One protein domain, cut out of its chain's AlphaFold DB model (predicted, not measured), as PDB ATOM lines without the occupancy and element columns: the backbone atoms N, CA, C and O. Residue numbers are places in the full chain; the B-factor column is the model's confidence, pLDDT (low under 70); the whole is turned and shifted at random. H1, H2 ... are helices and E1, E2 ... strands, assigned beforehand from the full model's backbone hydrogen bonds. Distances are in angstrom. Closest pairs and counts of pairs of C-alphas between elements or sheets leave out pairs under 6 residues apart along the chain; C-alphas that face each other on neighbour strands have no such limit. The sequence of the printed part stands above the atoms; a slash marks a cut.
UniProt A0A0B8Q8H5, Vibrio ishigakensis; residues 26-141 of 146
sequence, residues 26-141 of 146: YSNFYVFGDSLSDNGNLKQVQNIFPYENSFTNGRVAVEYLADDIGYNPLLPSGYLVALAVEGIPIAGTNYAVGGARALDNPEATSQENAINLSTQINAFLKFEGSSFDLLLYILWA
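Overview. This is residues 26 to 141 of the 146 residues of a protein of Vibrio ishigakensis (UniProt A0A0B8Q8H5). There is little regular structure: a small two-stranded parallel ribbon, E1 and E2, lies between helices H1 and H3, amid long loops. The 116 printed residues run E1, H1, H2, H3, E2, with under half in named elements, mixed helices and strands. The whole is compact, radius of gyration of the C-alphas 13.5 A, spanning 40 by 38 by 27 A.

Along the chain. E1, residues 28 to 33, begins at C-alpha 28 (6.417, -69.910, 20.354) and is 17.0 A long. H1 is residues 61 to 68, 10.9 A; H2 79 to 84, 8.7 A; H3 117 to 128, 16.1 A. E2, residues 135 to 140, 15.9 A, ends at (16.294, -75.356, 34.578).

Arrangement. E1 and E2 are parallel at 15 degrees, with N 32 and O 138 3.0 A apart, within hydrogen-bond range. With the helices between, they make a strand-helix-strand unit. The closest C-alphas of E1 and H3, Gly 33 and Leu 117, are 6.3 A apart; of E1 and H1, Phe 29 and Ala 66, 7.4 A. H2 and H3 are close but not clearly touching, Tyr 79 to Ala 123 C-alphas 6.5 A, about perpendicular at 86 degrees. H1 and H3 are apart. In H1, H2 and H3 every O i to N i+4 pair is within hydrogen-bond range.

Size, cuts and confidence. The farthest C-alphas, Gly 70 and Glu 107, are 41.5 A apart. The printed part has no cut. Links E1 to H1 and H2 to H3 are long. Residues 129 to 141 have pLDDT under 70.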
ATOM      1  N   TYR A  26       1.834 -74.674  20.102       70.44
ATOM      2  CA  TYR A  26       2.542 -73.524  20.644       70.44
ATOM      3  C   TYR A  26       2.966 -72.617  19.493       70.44
ATOM      4  O   TYR A  26       3.628 -73.054  18.555       70.44
ATOM      5  N   SER A  27       2.588 -71.342  19.565       75.62
ATOM      6  CA  SER A  27       3.038 -70.341  18.592       75.62
ATOM      7  C   SER A  27       4.530 -70.038  18.758       75.62
ATOM      8  O   SER A  27       5.199 -69.680  17.794       75.62
ATOM      9  N   ASN A  28       5.043 -70.201  19.983       80.94
ATOM     10  CA  ASN A  28       6.417 -69.910  20.354       80.94
ATOM     11  C   ASN A  28       6.926 -70.855  21.450       80.94
ATOM     12  O   ASN A  28       6.170 -71.271  22.333       80.94
ATOM     13  N   PHE A  29       8.229 -71.126  21.435       87.31
ATOM     14  CA  PHE A  29       8.913 -71.937  22.436       87.31
ATOM     15  C   PHE A  29      10.195 -71.235  22.880       87.31
ATOM     16  O   PHE A  29      11.096 -71.019  22.070       87.31
ATOM     17  N   TYR A  30      10.258 -70.883  24.166       91.31
ATOM     18  CA  TYR A  30      11.387 -70.168  24.756       91.31
ATOM     19  C   TYR A  30      11.996 -70.968  25.899       91.31
ATOM     20  O   TYR A  30      11.294 -71.504  26.762       91.31
ATOM     21  N   VAL A  31      13.322 -71.023  25.921       94.00
ATOM     22  CA  VAL A  31      14.073 -71.834  26.878       94.00
ATOM     23  C   VAL A  31      14.980 -70.940  27.706       94.00
ATOM     24  O   VAL A  31      15.722 -70.134  27.155       94.00
ATOM     25  N   PHE A  32      14.944 -71.107  29.025       95.00
ATOM     26  CA  PHE A  32      15.798 -70.406  29.978       95.00
ATOM     27  C   PHE A  32      16.485 -71.427  30.879       95.00
ATOM     28  O   PHE A  32      15.932 -72.489  31.182       95.00
ATOM     29  N   GLY A  33      17.684 -71.109  31.352       94.12
ATOM     30  CA  GLY A  33      18.373 -71.981  32.291       94.12
ATOM     31  C   GLY A  33      19.871 -72.080  32.091       94.12
ATOM     32  O   GLY A  33      20.528 -71.119  31.691       94.12
ATOM     33  N   ASP A  34      20.393 -73.254  32.416       93.12
ATOM     34  CA  ASP A  34      21.817 -73.535  32.507       93.12
ATOM     35  C   ASP A  34      22.328 -74.490  31.409       93.12
ATOM     36  O   ASP A  34      21.747 -74.635  30.331       93.12
ATOM     37  N   SER A  35      23.448 -75.157  31.691       93.69
ATOM     38  CA  SER A  35      24.114 -76.125  30.818       93.69
ATOM     39  C   SER A  35      23.228 -77.267  30.323       93.69
ATOM     40  O   SER A  35      23.522 -77.825  29.269       93.69
ATOM     41  N   LEU A  36      22.172 -77.644  31.056       93.00
ATOM     42  CA  LEU A  36      21.286 -78.733  30.626       93.00
ATOM     43  C   LEU A  36      20.384 -78.348  29.449       93.00
ATOM     44  O   LEU A  36      19.839 -79.230  28.781       93.00
ATOM     45  N   SER A  37      20.250 -77.048  29.198       95.25
ATOM     46  CA  SER A  37      19.410 -76.489  28.146       95.25
ATOM     47  C   SER A  37      20.199 -75.655  27.135       95.25
ATOM     48  O   SER A  37      19.692 -75.416  26.043       95.25
ATOM     49  N   ASP A  38      21.416 -75.212  27.462       95.38
ATOM     50  CA  ASP A  38      22.269 -74.432  26.560       95.38
ATOM     51  C   ASP A  38      22.677 -75.249  25.325       95.38
ATOM     52  O   ASP A  38      23.380 -76.259  25.429       95.38
ATOM     53  N   ASN A  39      22.252 -74.785  24.149       95.56
ATOM     54  CA  ASN A  39      22.586 -75.388  22.863       95.56
ATOM     55  C   ASN A  39      23.549 -74.544  22.010       95.56
ATOM     56  O   ASN A  39      23.689 -74.799  20.813       95.56
ATOM     57  N   GLY A  40      24.216 -73.548  22.599       95.50
ATOM     58  CA  GLY A  40      25.249 -72.786  21.900       95.50
ATOM     59  C   GLY A  40      25.464 -71.352  22.360       95.50
ATOM     60  O   GLY A  40      26.359 -70.701  21.825       95.50
ATOM     61  N   ASN A  41      24.708 -70.827  23.327       95.62
ATOM     62  CA  ASN A  41      24.878 -69.438  23.764       95.62
ATOM     63  C   ASN A  41      26.251 -69.225  24.392       95.62
ATOM     64  O   ASN A  41      26.961 -68.289  24.025       95.62
ATOM     65  N   LEU A  42      26.666 -70.110  25.303       94.69
ATOM     66  CA  LEU A  42      27.978 -69.976  25.925       94.69
ATOM     67  C   LEU A  42      29.110 -70.199  24.916       94.69
ATOM     68  O   LEU A  42      30.139 -69.527  24.987       94.69
ATOM     69  N   LYS A  43      28.895 -71.083  23.932       94.44
ATOM     70  CA  LYS A  43      29.868 -71.363  22.870       94.44
ATOM     71  C   LYS A  43      30.217 -70.119  22.044       94.44
ATOM     72  O   LYS A  43      31.347 -69.982  21.576       94.44
ATOM     73  N   GLN A  44      29.271 -69.200  21.869       92.19
ATOM     74  CA  GLN A  44      29.497 -67.975  21.097       92.19
ATOM     75  C   GLN A  44      30.505 -67.021  21.747       92.19
ATOM     76  O   GLN A  44      31.104 -66.209  21.045       92.19
ATOM     77  N   VAL A  45      30.702 -67.111  23.064       91.50
ATOM     78  CA  VAL A  45      31.607 -66.223  23.812       91.50
ATOM     79  C   VAL A  45      32.818 -66.944  24.398       91.50
ATOM     80  O   VAL A  45      33.818 -66.300  24.709       91.50
ATOM     81  N   GLN A  46      32.773 -68.271  24.523       90.31
ATOM     82  CA  GLN A  46      33.912 -69.074  24.960       90.31
ATOM     83  C   GLN A  46      33.864 -70.501  24.418       90.31
ATOM     84  O   GLN A  46      32.810 -71.036  24.099       90.31
ATOM     85  N   ASN A  47      35.013 -71.173  24.365       90.56
ATOM     86  CA  ASN A  47      35.037 -72.589  24.010       90.56
ATOM     87  C   ASN A  47      34.526 -73.456  25.160       90.56
ATOM     88  O   ASN A  47      35.022 -73.372  26.282       90.56
ATOM     89  N   ILE A  48      33.585 -74.340  24.845       85.88
ATOM     90  CA  ILE A  48      33.166 -75.435  25.714       85.88
ATOM     91  C   ILE A  48      34.063 -76.631  25.361       85.88
ATOM     92  O   ILE A  48      34.346 -76.868  24.192       85.88
ATOM     93  N   PHE A  49      34.593 -77.336  26.357       82.75
ATOM     94  CA  PHE A  49      35.379 -78.557  26.164       82.75
ATOM     95  C   PHE A  49      34.831 -79.646  27.090       82.75
ATOM     96  O   PHE A  49      34.451 -79.331  28.219       82.75
ATOM     97  N   PRO A  50      34.801 -80.921  26.658       84.94
ATOM     98  CA  PRO A  50      35.316 -81.468  25.394       84.94
ATOM     99  C   PRO A  50      34.340 -81.385  24.198       84.94
ATOM    100  O   PRO A  50      34.611 -81.973  23.154       84.94
ATOM    101  N   TYR A  51      33.202 -80.708  24.346       87.44
ATOM    102  CA  TYR A  51      32.102 -80.718  23.377       87.44
ATOM    103  C   TYR A  51      32.044 -79.448  22.525       87.44
ATOM    104  O   TYR A  51      32.483 -78.391  22.951       87.44
ATOM    105  N   GLU A  52      31.487 -79.535  21.316       83.69
ATOM    106  CA  GLU A  52      31.573 -78.434  20.350       83.69
ATOM    107  C   GLU A  52      30.628 -77.267  20.663       83.69
ATOM    108  O   GLU A  52      31.089 -76.126  20.715       83.69
ATOM    109  N   ASN A  53      29.339 -77.552  20.889       84.56
ATOM    110  CA  ASN A  53      28.277 -76.538  20.964       84.56
ATOM    111  C   ASN A  53      27.561 -76.471  22.322       84.56
ATOM    112  O   ASN A  53      27.065 -75.413  22.689       84.56
ATOM    113  N   SER A  54      27.507 -77.572  23.070       91.31
ATOM    114  CA  SER A  54      26.734 -77.702  24.314       91.31
ATOM    115  C   SER A  54      27.512 -78.507  25.361       91.31
ATOM    116  O   SER A  54      28.688 -78.810  25.176       91.31
ATOM    117  N   PHE A  55      26.874 -78.871  26.474       92.06
ATOM    118  CA  PHE A  55      27.488 -79.645  27.565       92.06
ATOM    119  C   PHE A  55      27.302 -81.161  27.434       92.06
ATOM    120  O   PHE A  55      27.500 -81.908  28.392       92.06
ATOM    121  N   THR A  56      26.923 -81.623  26.247       91.31
ATOM    122  CA  THR A  56      26.737 -83.037  25.934       91.31
ATOM    123  C   THR A  56      27.388 -83.383  24.592       91.31
ATOM    124  O   THR A  56      27.749 -82.509  23.806       91.31
ATOM    125  N   ASN A  57      27.532 -84.674  24.300       91.50
ATOM    126  CA  ASN A  57      28.070 -85.193  23.041       91.50
ATOM    127  C   ASN A  57      27.036 -85.210  21.895       91.50
ATOM    128  O   ASN A  57      27.181 -85.973  20.940       91.50
ATOM    129  N   GLY A  58      25.977 -84.411  22.003       90.88
ATOM    130  CA  GLY A  58      24.866 -84.387  21.067       90.88
ATOM    131  C   GLY A  58      23.854 -83.306  21.425       90.88
ATOM    132  O   GLY A  58      24.211 -82.245  21.930       90.88
ATOM    133  N   ARG A  59      22.581 -83.587  21.154       93.75
ATOM    134  CA  ARG A  59      21.480 -82.661  21.429       93.75
ATOM    135  C   ARG A  59      21.160 -82.585  22.920       93.75
ATOM    136  O   ARG A  59      21.190 -83.610  23.607       93.75
ATOM    137  N   VAL A  60      20.801 -81.400  23.400       93.31
ATOM    138  CA  VAL A  60      20.248 -81.209  24.751       93.31
ATOM    139  C   VAL A  60      18.763 -81.589  24.791       93.31
ATOM    140  O   VAL A  60      18.087 -81.634  23.762       93.31
ATOM    141  N   ALA A  61      18.227 -81.871  25.983       92.50
ATOM    142  CA  ALA A  61      16.854 -82.370  26.148       92.50
ATOM    143  C   ALA A  61      15.794 -81.440  25.527       92.50
ATOM    144  O   ALA A  61      14.842 -81.903  24.902       92.50
ATOM    145  N   VAL A  62      15.990 -80.125  25.654       93.00
ATOM    146  CA  VAL A  62      15.074 -79.109  25.118       93.00
ATOM    147  C   VAL A  62      15.012 -79.091  23.593       93.00
ATOM    148  O   VAL A  62      13.991 -78.695  23.047       93.00
ATOM    149  N   GLU A  63      16.050 -79.560  22.896       94.69
ATOM    150  CA  GLU A  63      16.016 -79.676  21.438       94.69
ATOM    151  C   GLU A  63      15.127 -80.839  21.000       94.69
ATOM    152  O   GLU A  63      14.392 -80.692  20.031       94.69
ATOM    153  N   TYR A  64      15.148 -81.973  21.710       93.69
ATOM    154  CA  TYR A  64      14.221 -83.078  21.432       93.69
ATOM    155  C   TYR A  64      12.774 -82.661  21.674       93.69
ATOM    156  O   TYR A  64      11.910 -82.923  20.846       93.69
ATOM    157  N   LEU A  65      12.522 -81.950  22.774       90.25
ATOM    158  CA  LEU A  65      11.191 -81.425  23.050       90.25
ATOM    159  C   LEU A  65      10.745 -80.419  21.983       90.25
ATOM    160  O   LEU A  65       9.585 -80.446  21.587       90.25
ATOM    161  N   ALA A  66      11.653 -79.570  21.495       91.06
ATOM    162  CA  ALA A  66      11.366 -78.654  20.397       91.06
ATOM    163  C   ALA A  66      10.926 -79.412  19.131       91.06
ATOM    164  O   ALA A  66       9.934 -79.030  18.519       91.06
ATOM    165  N   ASP A  67      11.592 -80.513  18.771       91.62
ATOM    166  CA  ASP A  67      11.158 -81.368  17.656       91.62
ATOM    167  C   ASP A  67       9.771 -81.965  17.892       91.62
ATOM    168  O   ASP A  67       8.922 -81.905  17.002       91.62
ATOM    169  N   ASP A  68       9.537 -82.514  19.086       88.12
ATOM    170  CA  ASP A  68       8.291 -83.200  19.434       88.12
ATOM    171  C   ASP A  68       7.073 -82.262  19.382       88.12
ATOM    172  O   ASP A  68       5.961 -82.710  19.098       88.12
ATOM    173  N   ILE A  69       7.275 -80.959  19.611       85.88
ATOM    174  CA  ILE A  69       6.225 -79.927  19.526       85.88
ATOM    175  C   ILE A  69       6.234 -79.143  18.203       85.88
ATOM    176  O   ILE A  69       5.477 -78.184  18.060       85.88
ATOM    177  N   GLY A  70       7.078 -79.518  17.234       87.62
ATOM    178  CA  GLY A  70       7.138 -78.879  15.914       87.62
ATOM    179  C   GLY A  70       7.901 -77.545  15.850       87.62
ATOM    180  O   GLY A  70       7.749 -76.807  14.880       87.62
ATOM    181  N   TYR A  71       8.737 -77.239  16.844       86.31
ATOM    182  CA  TYR A  71       9.559 -76.027  16.957       86.31
ATOM    183  C   TYR A  71      11.044 -76.283  16.610       86.31
ATOM    184  O   TYR A  71      11.955 -75.945  17.362       86.31
ATOM    185  N   ASN A  72      11.315 -76.921  15.470       86.94
ATOM    186  CA  ASN A  72      12.672 -77.235  15.001       86.94
ATOM    187  C   ASN A  72      13.066 -76.328  13.814       86.94
ATOM    188  O   ASN A  72      12.289 -76.246  12.858       86.94
ATOM    189  N   PRO A  73      14.257 -75.693  13.808       91.94
ATOM    190  CA  PRO A  73      15.313 -75.752  14.825       91.94
ATOM    191  C   PRO A  73      15.129 -74.790  16.000       91.94
ATOM    192  O   PRO A  73      14.799 -73.620  15.820       91.94
ATOM    193  N   LEU A  74      15.460 -75.274  17.203       93.25
ATOM    194  CA  LEU A  74      15.687 -74.432  18.375       93.25
ATOM    195  C   LEU A  74      17.076 -73.795  18.261       93.25
ATOM    196  O   LEU A  74      18.087 -74.490  18.325       93.25
ATOM    197  N   LEU A  75      17.140 -72.475  18.111       94.94
ATOM    198  CA  LEU A  75      18.404 -71.748  17.947       94.94
ATOM    199  C   LEU A  75      18.821 -71.031  19.243       94.94
ATOM    200  O   LEU A  75      17.946 -70.511  19.948       94.94
ATOM    201  N   PRO A  76      20.135 -70.944  19.547       95.62
ATOM    202  CA  PRO A  76      20.628 -70.092  20.626       95.62
ATOM    203  C   PRO A  76      20.269 -68.633  20.332       95.62
ATOM    204  O   PRO A  76      20.402 -68.165  19.199       95.62
ATOM    205  N   SER A  77      19.804 -67.907  21.345       95.12
ATOM    206  CA  SER A  77      19.334 -66.530  21.199       95.12
ATOM    207  C   SER A  77      20.460 -65.574  20.824       95.12
ATOM    208  O   SER A  77      20.246 -64.617  20.080       95.12
ATOM    209  N   GLY A  78      21.671 -65.868  21.300       94.69
ATOM    210  CA  GLY A  78      22.855 -65.044  21.107       94.69
ATOM    211  C   GLY A  78      22.839 -63.742  21.894       94.69
ATOM    212  O   GLY A  78      23.596 -62.814  21.598       94.69
ATOM    213  N   TYR A  79      22.010 -63.675  22.938       94.94
ATOM    214  CA  TYR A  79      21.873 -62.473  23.750       94.94
ATOM    215  C   TYR A  79      23.190 -62.031  24.402       94.94
ATOM    216  O   TYR A  79      23.413 -60.836  24.547       94.94
ATOM    217  N   LEU A  80      24.091 -62.960  24.745       93.88
ATOM    218  CA  LEU A  80      25.399 -62.619  25.316       93.88
ATOM    219  C   LEU A  80      26.247 -61.780  24.356       93.88
ATOM    220  O   LEU A  80      26.898 -60.826  24.781       93.88
ATOM    221  N   VAL A  81      26.203 -62.091  23.057       92.75
ATOM    222  CA  VAL A  81      26.883 -61.294  22.027       92.75
ATOM    223  C   VAL A  81      26.202 -59.934  21.890       92.75
ATOM    224  O   VAL A  81      26.887 -58.916  21.838       92.75
ATOM    225  N   ALA A  82      24.866 -59.897  21.915       91.56
ATOM    226  CA  ALA A  82      24.090 -58.655  21.858       91.56
ATOM    227  C   ALA A  82      24.277 -57.742  23.086       91.56
ATOM    228  O   ALA A  82      24.101 -56.528  22.986       91.56
ATOM    229  N   LEU A  83      24.647 -58.296  24.247       89.44
ATOM    230  CA  LEU A  83      25.045 -57.516  25.423       89.44
ATOM    231  C   LEU A  83      26.446 -56.913  25.272       89.44
ATOM    232  O   LEU A  83      26.698 -55.828  25.793       89.44
ATOM    233  N   ALA A  84      27.351 -57.603  24.574       87.31
ATOM    234  CA  ALA A  84      28.732 -57.165  24.386       87.31
ATOM    235  C   ALA A  84      28.917 -56.215  23.190       87.31
ATOM    236  O   ALA A  84      29.838 -55.399  23.192       87.31
ATOM    237  N   VAL A  85      28.072 -56.327  22.162       89.00
ATOM    238  CA  VAL A  85      28.196 -55.584  20.905       89.00
ATOM    239  C   VAL A  85      26.868 -54.918  20.561       89.00
ATOM    240  O   VAL A  85      25.869 -55.580  20.275       89.00
ATOM    241  N   GLU A  86      26.869 -53.585  20.558       86.81
ATOM    242  CA  GLU A  86      25.694 -52.787  20.213       86.81
ATOM    243  C   GLU A  86      25.245 -53.046  18.764       86.81
ATOM    244  O   GLU A  86      26.056 -53.141  17.844       86.81
ATOM    245  N   GLY A  87      23.930 -53.156  18.561       84.19
ATOM    246  CA  GLY A  87      23.328 -53.346  17.239       84.19
ATOM    247  C   GLY A  87      23.273 -54.796  16.747       84.19
ATOM    248  O   GLY A  87      22.718 -55.034  15.677       84.19
ATOM    249  N   ILE A  88      23.783 -55.767  17.513       86.75
ATOM    250  CA  ILE A  88      23.598 -57.190  17.199       86.75
ATOM    251  C   ILE A  88      22.183 -57.633  17.615       86.75
ATOM    252  O   ILE A  88      21.814 -57.463  18.781       86.75
ATOM    253  N   PRO A  89      21.371 -58.187  16.692       83.00
ATOM    254  CA  PRO A  89      20.038 -58.675  17.021       83.00
ATOM    255  C   PRO A  89      20.093 -60.007  17.779       83.00
ATOM    256  O   PRO A  89      20.954 -60.848  17.519       83.00
ATOM    257  N   ILE A  90      19.121 -60.218  18.667       88.88
ATOM    258  CA  ILE A  90      18.782 -61.542  19.200       88.88
ATOM    259  C   ILE A  90      17.854 -62.218  18.189       88.88
ATOM    260  O   ILE A  90      16.907 -61.586  17.726       88.88
ATOM    261  N   ALA A  91      18.144 -63.465  17.813       84.62
ATOM    262  CA  ALA A  91      17.424 -64.150  16.730       84.62
ATOM    263  C   ALA A  91      16.905 -65.554  17.084       84.62
ATOM    264  O   ALA A  91      16.041 -66.075  16.384       84.62
ATOM    265  N   GLY A  92      17.433 -66.181  18.134       91.69
ATOM    266  CA  GLY A  92      16.974 -67.485  18.621       91.69
ATOM    267  C   GLY A  92      16.142 -67.375  19.896       91.69
ATOM    268  O   GLY A  92      16.139 -66.345  20.570       91.69
ATOM    269  N   THR A  93      15.469 -68.463  20.258       93.12
ATOM    270  CA  THR A  93      14.551 -68.500  21.406       93.12
ATOM    271  C   THR A  93      15.074 -69.309  22.591       93.12
ATOM    272  O   THR A  93      14.425 -69.372  23.638       93.12
ATOM    273  N   ASN A  94      16.271 -69.892  22.482       95.12
ATOM    274  CA  ASN A  94      16.961 -70.488  23.618       95.12
ATOM    275  C   ASN A  94      17.898 -69.469  24.270       95.12
ATOM    276  O   ASN A  94      18.909 -69.100  23.685       95.12
ATOM    277  N   TYR A  95      17.581 -69.032  25.482       95.62
ATOM    278  CA  TYR A  95      18.360 -68.097  26.293       95.62
ATOM    279  C   TYR A  95      19.212 -68.796  27.363       95.62
ATOM    280  O   TYR A  95      19.919 -68.114  28.098       95.62
ATOM    281  N   ALA A  96      19.167 -70.127  27.470       96.12
ATOM    282  CA  ALA A  96      19.935 -70.855  28.472       96.12
ATOM    283  C   ALA A  96      21.447 -70.732  28.238       96.12
ATOM    284  O   ALA A  96      21.912 -70.783  27.097       96.12
ATOM    285  N   VAL A  97      22.216 -70.597  29.319       95.19
ATOM    286  CA  VAL A  97      23.677 -70.444  29.278       95.19
ATOM    287  C   VAL A  97      24.320 -71.339  30.322       95.19
ATOM    288  O   VAL A  97      23.986 -71.273  31.503       95.19
ATOM    289  N   GLY A  98      25.304 -72.138  29.921       93.44
ATOM    290  CA  GLY A  98      26.079 -72.945  30.857       93.44
ATOM    291  C   GLY A  98      26.642 -72.155  32.037       93.44
ATOM    292  O   GLY A  98      27.314 -71.143  31.858       93.44
ATOM    293  N   GLY A  99      26.391 -72.651  33.251       90.94
ATOM    294  CA  GLY A  99      26.828 -72.016  34.498       90.94
ATOM    295  C   GLY A  99      25.869 -70.964  35.060       90.94
ATOM    296  O   GLY A  99      26.143 -70.434  36.137       90.94
ATOM    297  N   ALA A 100      24.756 -70.677  34.377       92.56
ATOM    298  CA  ALA A 100      23.738 -69.757  34.867       92.56
ATOM    299  C   ALA A 100      23.186 -70.170  36.235       92.56
ATOM    300  O   ALA A 100      22.923 -71.346  36.499       92.56
ATOM    301  N   ARG A 101      22.959 -69.174  37.092       90.56
ATOM    302  CA  ARG A 101      22.281 -69.331  38.380       90.56
ATOM    303  C   ARG A 101      20.869 -68.767  38.318       90.56
ATOM    304  O   ARG A 101      20.563 -67.873  37.526       90.56
ATOM    305  N   ALA A 102      20.016 -69.263  39.212       88.31
ATOM    306  CA  ALA A 102      18.663 -68.734  39.380       88.31
ATOM    307  C   ALA A 102      18.649 -67.299  39.941       88.31
ATOM    308  O   ALA A 102      17.761 -66.519  39.606       88.31
ATOM    309  N   LEU A 103      19.622 -66.962  40.793       87.75
ATOM    310  CA  LEU A 103      19.757 -65.655  41.433       87.75
ATOM    311  C   LEU A 103      21.098 -65.022  41.081       87.75
ATOM    312  O   LEU A 103      22.113 -65.717  40.987       87.75
ATOM    313  N   ASP A 104      21.086 -63.698  40.979       89.75
ATOM    314  CA  ASP A 104      22.304 -62.907  40.903       89.75
ATOM    315  C   ASP A 104      23.069 -62.944  42.217       89.75
ATOM    316  O   ASP A 104      22.485 -62.925  43.303       89.75
ATOM    317  N   ASN A 105      24.396 -62.961  42.110       87.75
ATOM    318  CA  ASN A 105      25.241 -62.679  43.252       87.75
ATOM    319  C   ASN A 105      25.277 -61.151  43.442       87.75
ATOM    320  O   ASN A 105      25.799 -60.461  42.563       87.75
ATOM    321  N   PRO A 106      24.754 -60.605  44.556       88.44
ATOM    322  CA  PRO A 106      24.724 -59.161  44.784       88.44
ATOM    323  C   PRO A 106      26.123 -58.540  44.914       88.44
ATOM    324  O   PRO A 106      26.264 -57.332  44.755       88.44
ATOM    325  N   GLU A 107      27.144 -59.350  45.199       91.88
ATOM    326  CA  GLU A 107      28.540 -58.915  45.304       91.88
ATOM    327  C   GLU A 107      29.308 -59.047  43.978       91.88
ATOM    328  O   GLU A 107      30.432 -58.557  43.870       91.88
ATOM    329  N   ALA A 108      28.723 -59.699  42.968       89.44
ATOM    330  CA  ALA A 108      29.358 -59.895  41.671       89.44
ATOM    331  C   ALA A 108      29.103 -58.722  40.717       89.44
ATOM    332  O   ALA A 108      28.118 -57.985  40.811       89.44
ATOM    333  N   THR A 109      29.996 -58.564  39.747       91.06
ATOM    334  CA  THR A 109      29.851 -57.587  38.669       91.06
ATOM    335  C   THR A 109      28.673 -57.928  37.754       91.06
ATOM    336  O   THR A 109      28.236 -59.076  37.646       91.06
ATOM    337  N   SER A 110      28.182 -56.936  37.003       87.56
ATOM    338  CA  SER A 110      27.155 -57.168  35.976       87.56
ATOM    339  C   SER A 110      27.601 -58.179  34.916       87.56
ATOM    340  O   SER A 110      26.763 -58.892  34.380       87.56
ATOM    341  N   GLN A 111      28.907 -58.268  34.641       88.38
ATOM    342  CA  GLN A 111      29.463 -59.242  33.702       88.38
ATOM    343  C   GLN A 111      29.378 -60.669  34.251       88.38
ATOM    344  O   GLN A 111      29.024 -61.591  33.524       88.38
ATOM    345  N   GLU A 112      29.674 -60.855  35.537       88.25
ATOM    346  CA  GLU A 112      29.566 -62.158  36.202       88.25
ATOM    347  C   GLU A 112      28.109 -62.617  36.324       88.25
ATOM    348  O   GLU A 112      27.817 -63.800  36.178       88.25
ATOM    349  N   ASN A 113      27.180 -61.677  36.510       92.88
ATOM    350  CA  ASN A 113      25.743 -61.954  36.539       92.88
ATOM    351  C   ASN A 113      25.089 -62.001  35.138       92.88
ATOM    352  O   ASN A 113      23.899 -62.302  35.018       92.88
ATOM    353  N   ALA A 114      25.840 -61.751  34.058       93.75
ATOM    354  CA  ALA A 114      25.284 -61.633  32.703       93.75
ATOM    355  C   ALA A 114      24.650 -62.936  32.180       93.75
ATOM    356  O   ALA A 114      23.804 -62.911  31.282       93.75
ATOM    357  N   ILE A 115      25.050 -64.079  32.737       93.88
ATOM    358  CA  ILE A 115      24.543 -65.397  32.337       93.88
ATOM    359  C   ILE A 115      23.325 -65.848  33.147       93.88
ATOM    360  O   ILE A 115      22.660 -66.800  32.754       93.88
ATOM    361  N   ASN A 116      23.035 -65.199  34.275       94.00
ATOM    362  CA  ASN A 116      22.005 -65.656  35.203       94.00
ATOM    363  C   ASN A 116      20.595 -65.428  34.666       94.00
ATOM    364  O   ASN A 116      20.353 -64.623  33.763       94.00
ATOM    365  N   LEU A 117      19.649 -66.136  35.277       92.00
ATOM    366  CA  LEU A 117      18.254 -66.177  34.861       92.00
ATOM    367  C   LEU A 117      17.606 -64.788  34.759       92.00
ATOM    368  O   LEU A 117      16.852 -64.535  33.823       92.00
ATOM    369  N   SER A 118      17.918 -63.877  35.685       91.06
ATOM    370  CA  SER A 118      17.447 -62.486  35.652       91.06
ATOM    371  C   SER A 118      17.843 -61.793  34.343       91.06
ATOM    372  O   SER A 118      16.999 -61.197  33.675       91.06
ATOM    373  N   THR A 119      19.105 -61.920  33.932       93.81
ATOM    374  CA  THR A 119      19.619 -61.334  32.692       93.81
ATOM    375  C   THR A 119      19.029 -62.013  31.459       93.81
ATOM    376  O   THR A 119      18.655 -61.315  30.517       93.81
ATOM    377  N   GLN A 120      18.868 -63.340  31.467       93.81
ATOM    378  CA  GLN A 120      18.215 -64.067  30.371       93.81
ATOM    379  C   GLN A 120      16.773 -63.581  30.153       93.81
ATOM    380  O   GLN A 120      16.374 -63.287  29.026       93.81
ATOM    381  N   ILE A 121      16.003 -63.431  31.238       91.19
ATOM    382  CA  ILE A 121      14.624 -62.926  31.197       91.19
ATOM    383  C   ILE A 121      14.595 -61.462  30.753       91.19
ATOM    384  O   ILE A 121      13.775 -61.093  29.918       91.19
ATOM    385  N   ASN A 122      15.497 -60.620  31.261       90.56
ATOM    386  CA  ASN A 122      15.571 -59.217  30.855       90.56
ATOM    387  C   ASN A 122      15.912 -59.068  29.367       90.56
ATOM    388  O   ASN A 122      15.347 -58.204  28.696       90.56
ATOM    389  N   ALA A 123      16.805 -59.912  28.844       91.38
ATOM    390  CA  ALA A 123      17.098 -59.967  27.419       91.38
ATOM    391  C   ALA A 123      15.843 -60.357  26.633       91.38
ATOM    392  O   ALA A 123      15.439 -59.630  25.736       91.38
ATOM    393  N   PHE A 124      15.158 -61.427  27.024       90.00
ATOM    394  CA  PHE A 124      13.901 -61.822  26.397       90.00
ATOM    395  C   PHE A 124      12.849 -60.699  26.395       90.00
ATOM    396  O   PHE A 124      12.353 -60.324  25.336       90.00
ATOM    397  N   LEU A 125      12.566 -60.086  27.549       87.88
ATOM    398  CA  LEU A 125      11.564 -59.019  27.672       87.88
ATOM    399  C   LEU A 125      11.914 -57.772  26.852       87.88
ATOM    400  O   LEU A 125      11.016 -57.085  26.365       87.88
ATOM    401  N   LYS A 126      13.208 -57.469  26.695       83.88
ATOM    402  CA  LYS A 126      13.677 -56.344  25.879       83.88
ATOM    403  C   LYS A 126      13.398 -56.558  24.389       83.88
ATOM    404  O   LYS A 126      13.160 -55.573  23.693       83.88
ATOM    405  N   PHE A 127      13.464 -57.798  23.906       78.00
ATOM    406  CA  PHE A 127      13.386 -58.103  22.476       78.00
ATOM    407  C   PHE A 127      12.006 -58.611  22.032       78.00
ATOM    408  O   PHE A 127      11.529 -58.173  20.991       78.00
ATOM    409  N   GLU A 128      11.334 -59.444  22.830       77.44
ATOM    410  CA  GLU A 128      10.032 -60.045  22.479       77.44
ATOM    411  C   GLU A 128       8.822 -59.247  23.012       77.44
ATOM    412  O   GLU A 128       7.695 -59.400  22.540       77.44
ATOM    413  N   GLY A 129       9.027 -58.346  23.982       68.25
ATOM    414  CA  GLY A 129       7.950 -57.579  24.619       68.25
ATOM    415  C   GLY A 129       7.175 -58.369  25.686       68.25
ATOM    416  O   GLY A 129       7.653 -59.370  26.204       68.25
ATOM    417  N   SER A 130       5.997 -57.876  26.097       60.62
ATOM    418  CA  SER A 130       5.231 -58.396  27.257       60.62
ATOM    419  C   SER A 130       3.981 -59.223  26.909       60.62
ATOM    420  O   SER A 130       3.209 -59.546  27.810       60.62
ATOM    421  N   SER A 131       3.715 -59.503  25.628       52.25
ATOM    422  CA  SER A 131       2.455 -60.116  25.176       52.25
ATOM    423  C   SER A 131       2.669 -61.556  24.726       52.25
ATOM    424  O   SER A 131       3.353 -61.794  23.736       52.25
ATOM    425  N   PHE A 132       2.048 -62.510  25.421       57.19
ATOM    426  CA  PHE A 132       2.272 -63.940  25.203       57.19
ATOM    427  C   PHE A 132       0.944 -64.695  25.093       57.19
ATOM    428  O   PHE A 132       0.276 -64.908  26.103       57.19
ATOM    429  N   ASP A 133       0.581 -65.132  23.884       47.31
ATOM    430  CA  ASP A 133      -0.445 -66.162  23.681       47.31
ATOM    431  C   ASP A 133       0.240 -67.538  23.619       47.31
ATOM    432  O   ASP A 133       1.076 -67.783  22.749       47.31
ATOM    433  N   LEU A 134      -0.109 -68.412  24.574       48.97
ATOM    434  CA  LEU A 134       0.379 -69.790  24.773       48.97
ATOM    435  C   LEU A 134       1.904 -69.982  24.634       48.97
ATOM    436  O   LEU A 134       2.410 -70.412  23.597       48.97
ATOM    437  N   LEU A 135       2.620 -69.764  25.740       57.62
ATOM    438  CA  LEU A 135       4.048 -70.057  25.866       57.62
ATOM    439  C   LEU A 135       4.298 -71.296  26.729       57.62
ATOM    440  O   LEU A 135       3.760 -71.411  27.833       57.62
ATOM    441  N   LEU A 136       5.184 -72.177  26.266       56.00
ATOM    442  CA  LEU A 136       5.854 -73.149  27.123       56.00
ATOM    443  C   LEU A 136       7.212 -72.577  27.539       56.00
ATOM    444  O   LEU A 136       8.067 -72.325  26.694       56.00
ATOM    445  N   TYR A 137       7.389 -72.395  28.847       59.91
ATOM    446  CA  TYR A 137       8.660 -72.026  29.457       59.91
ATOM    447  C   TYR A 137       9.308 -73.268  30.056       59.91
ATOM    448  O   TYR A 137       8.697 -73.956  30.875       59.91
ATOM    449  N   ILE A 138      10.562 -73.522  29.700       59.94
ATOM    450  CA  ILE A 138      11.401 -74.475  30.425       59.94
ATOM    451  C   ILE A 138      12.407 -73.675  31.216       59.94
ATOM    452  O   ILE A 138      13.102 -72.828  30.657       59.94
ATOM    453  N   LEU A 139      12.453 -73.950  32.514       60.59
ATOM    454  CA  LEU A 139      13.325 -73.271  33.448       60.59
ATOM    455  C   LEU A 139      14.089 -74.335  34.224       60.59
ATOM    456  O   LEU A 139      13.532 -75.045  35.061       60.59
ATOM    457  N   TRP A 140      15.367 -74.468  33.888       60.03
ATOM    458  CA  TRP A 140      16.294 -75.356  34.578       60.03
ATOM    459  C   TRP A 140      17.465 -74.513  35.058       60.03
ATOM    460  O   TRP A 140      18.348 -74.170  34.281       60.03
ATOM    461  N   ALA A 141      17.401 -74.085  36.316       54.94
ATOM    462  CA  ALA A 141      18.440 -73.274  36.927       54.94
ATOM    463  C   ALA A 141      18.719 -73.791  38.338       54.94
ATOM    464  O   ALA A 141      17.820 -73.859  39.182       54.94
TER     465      ALA A 141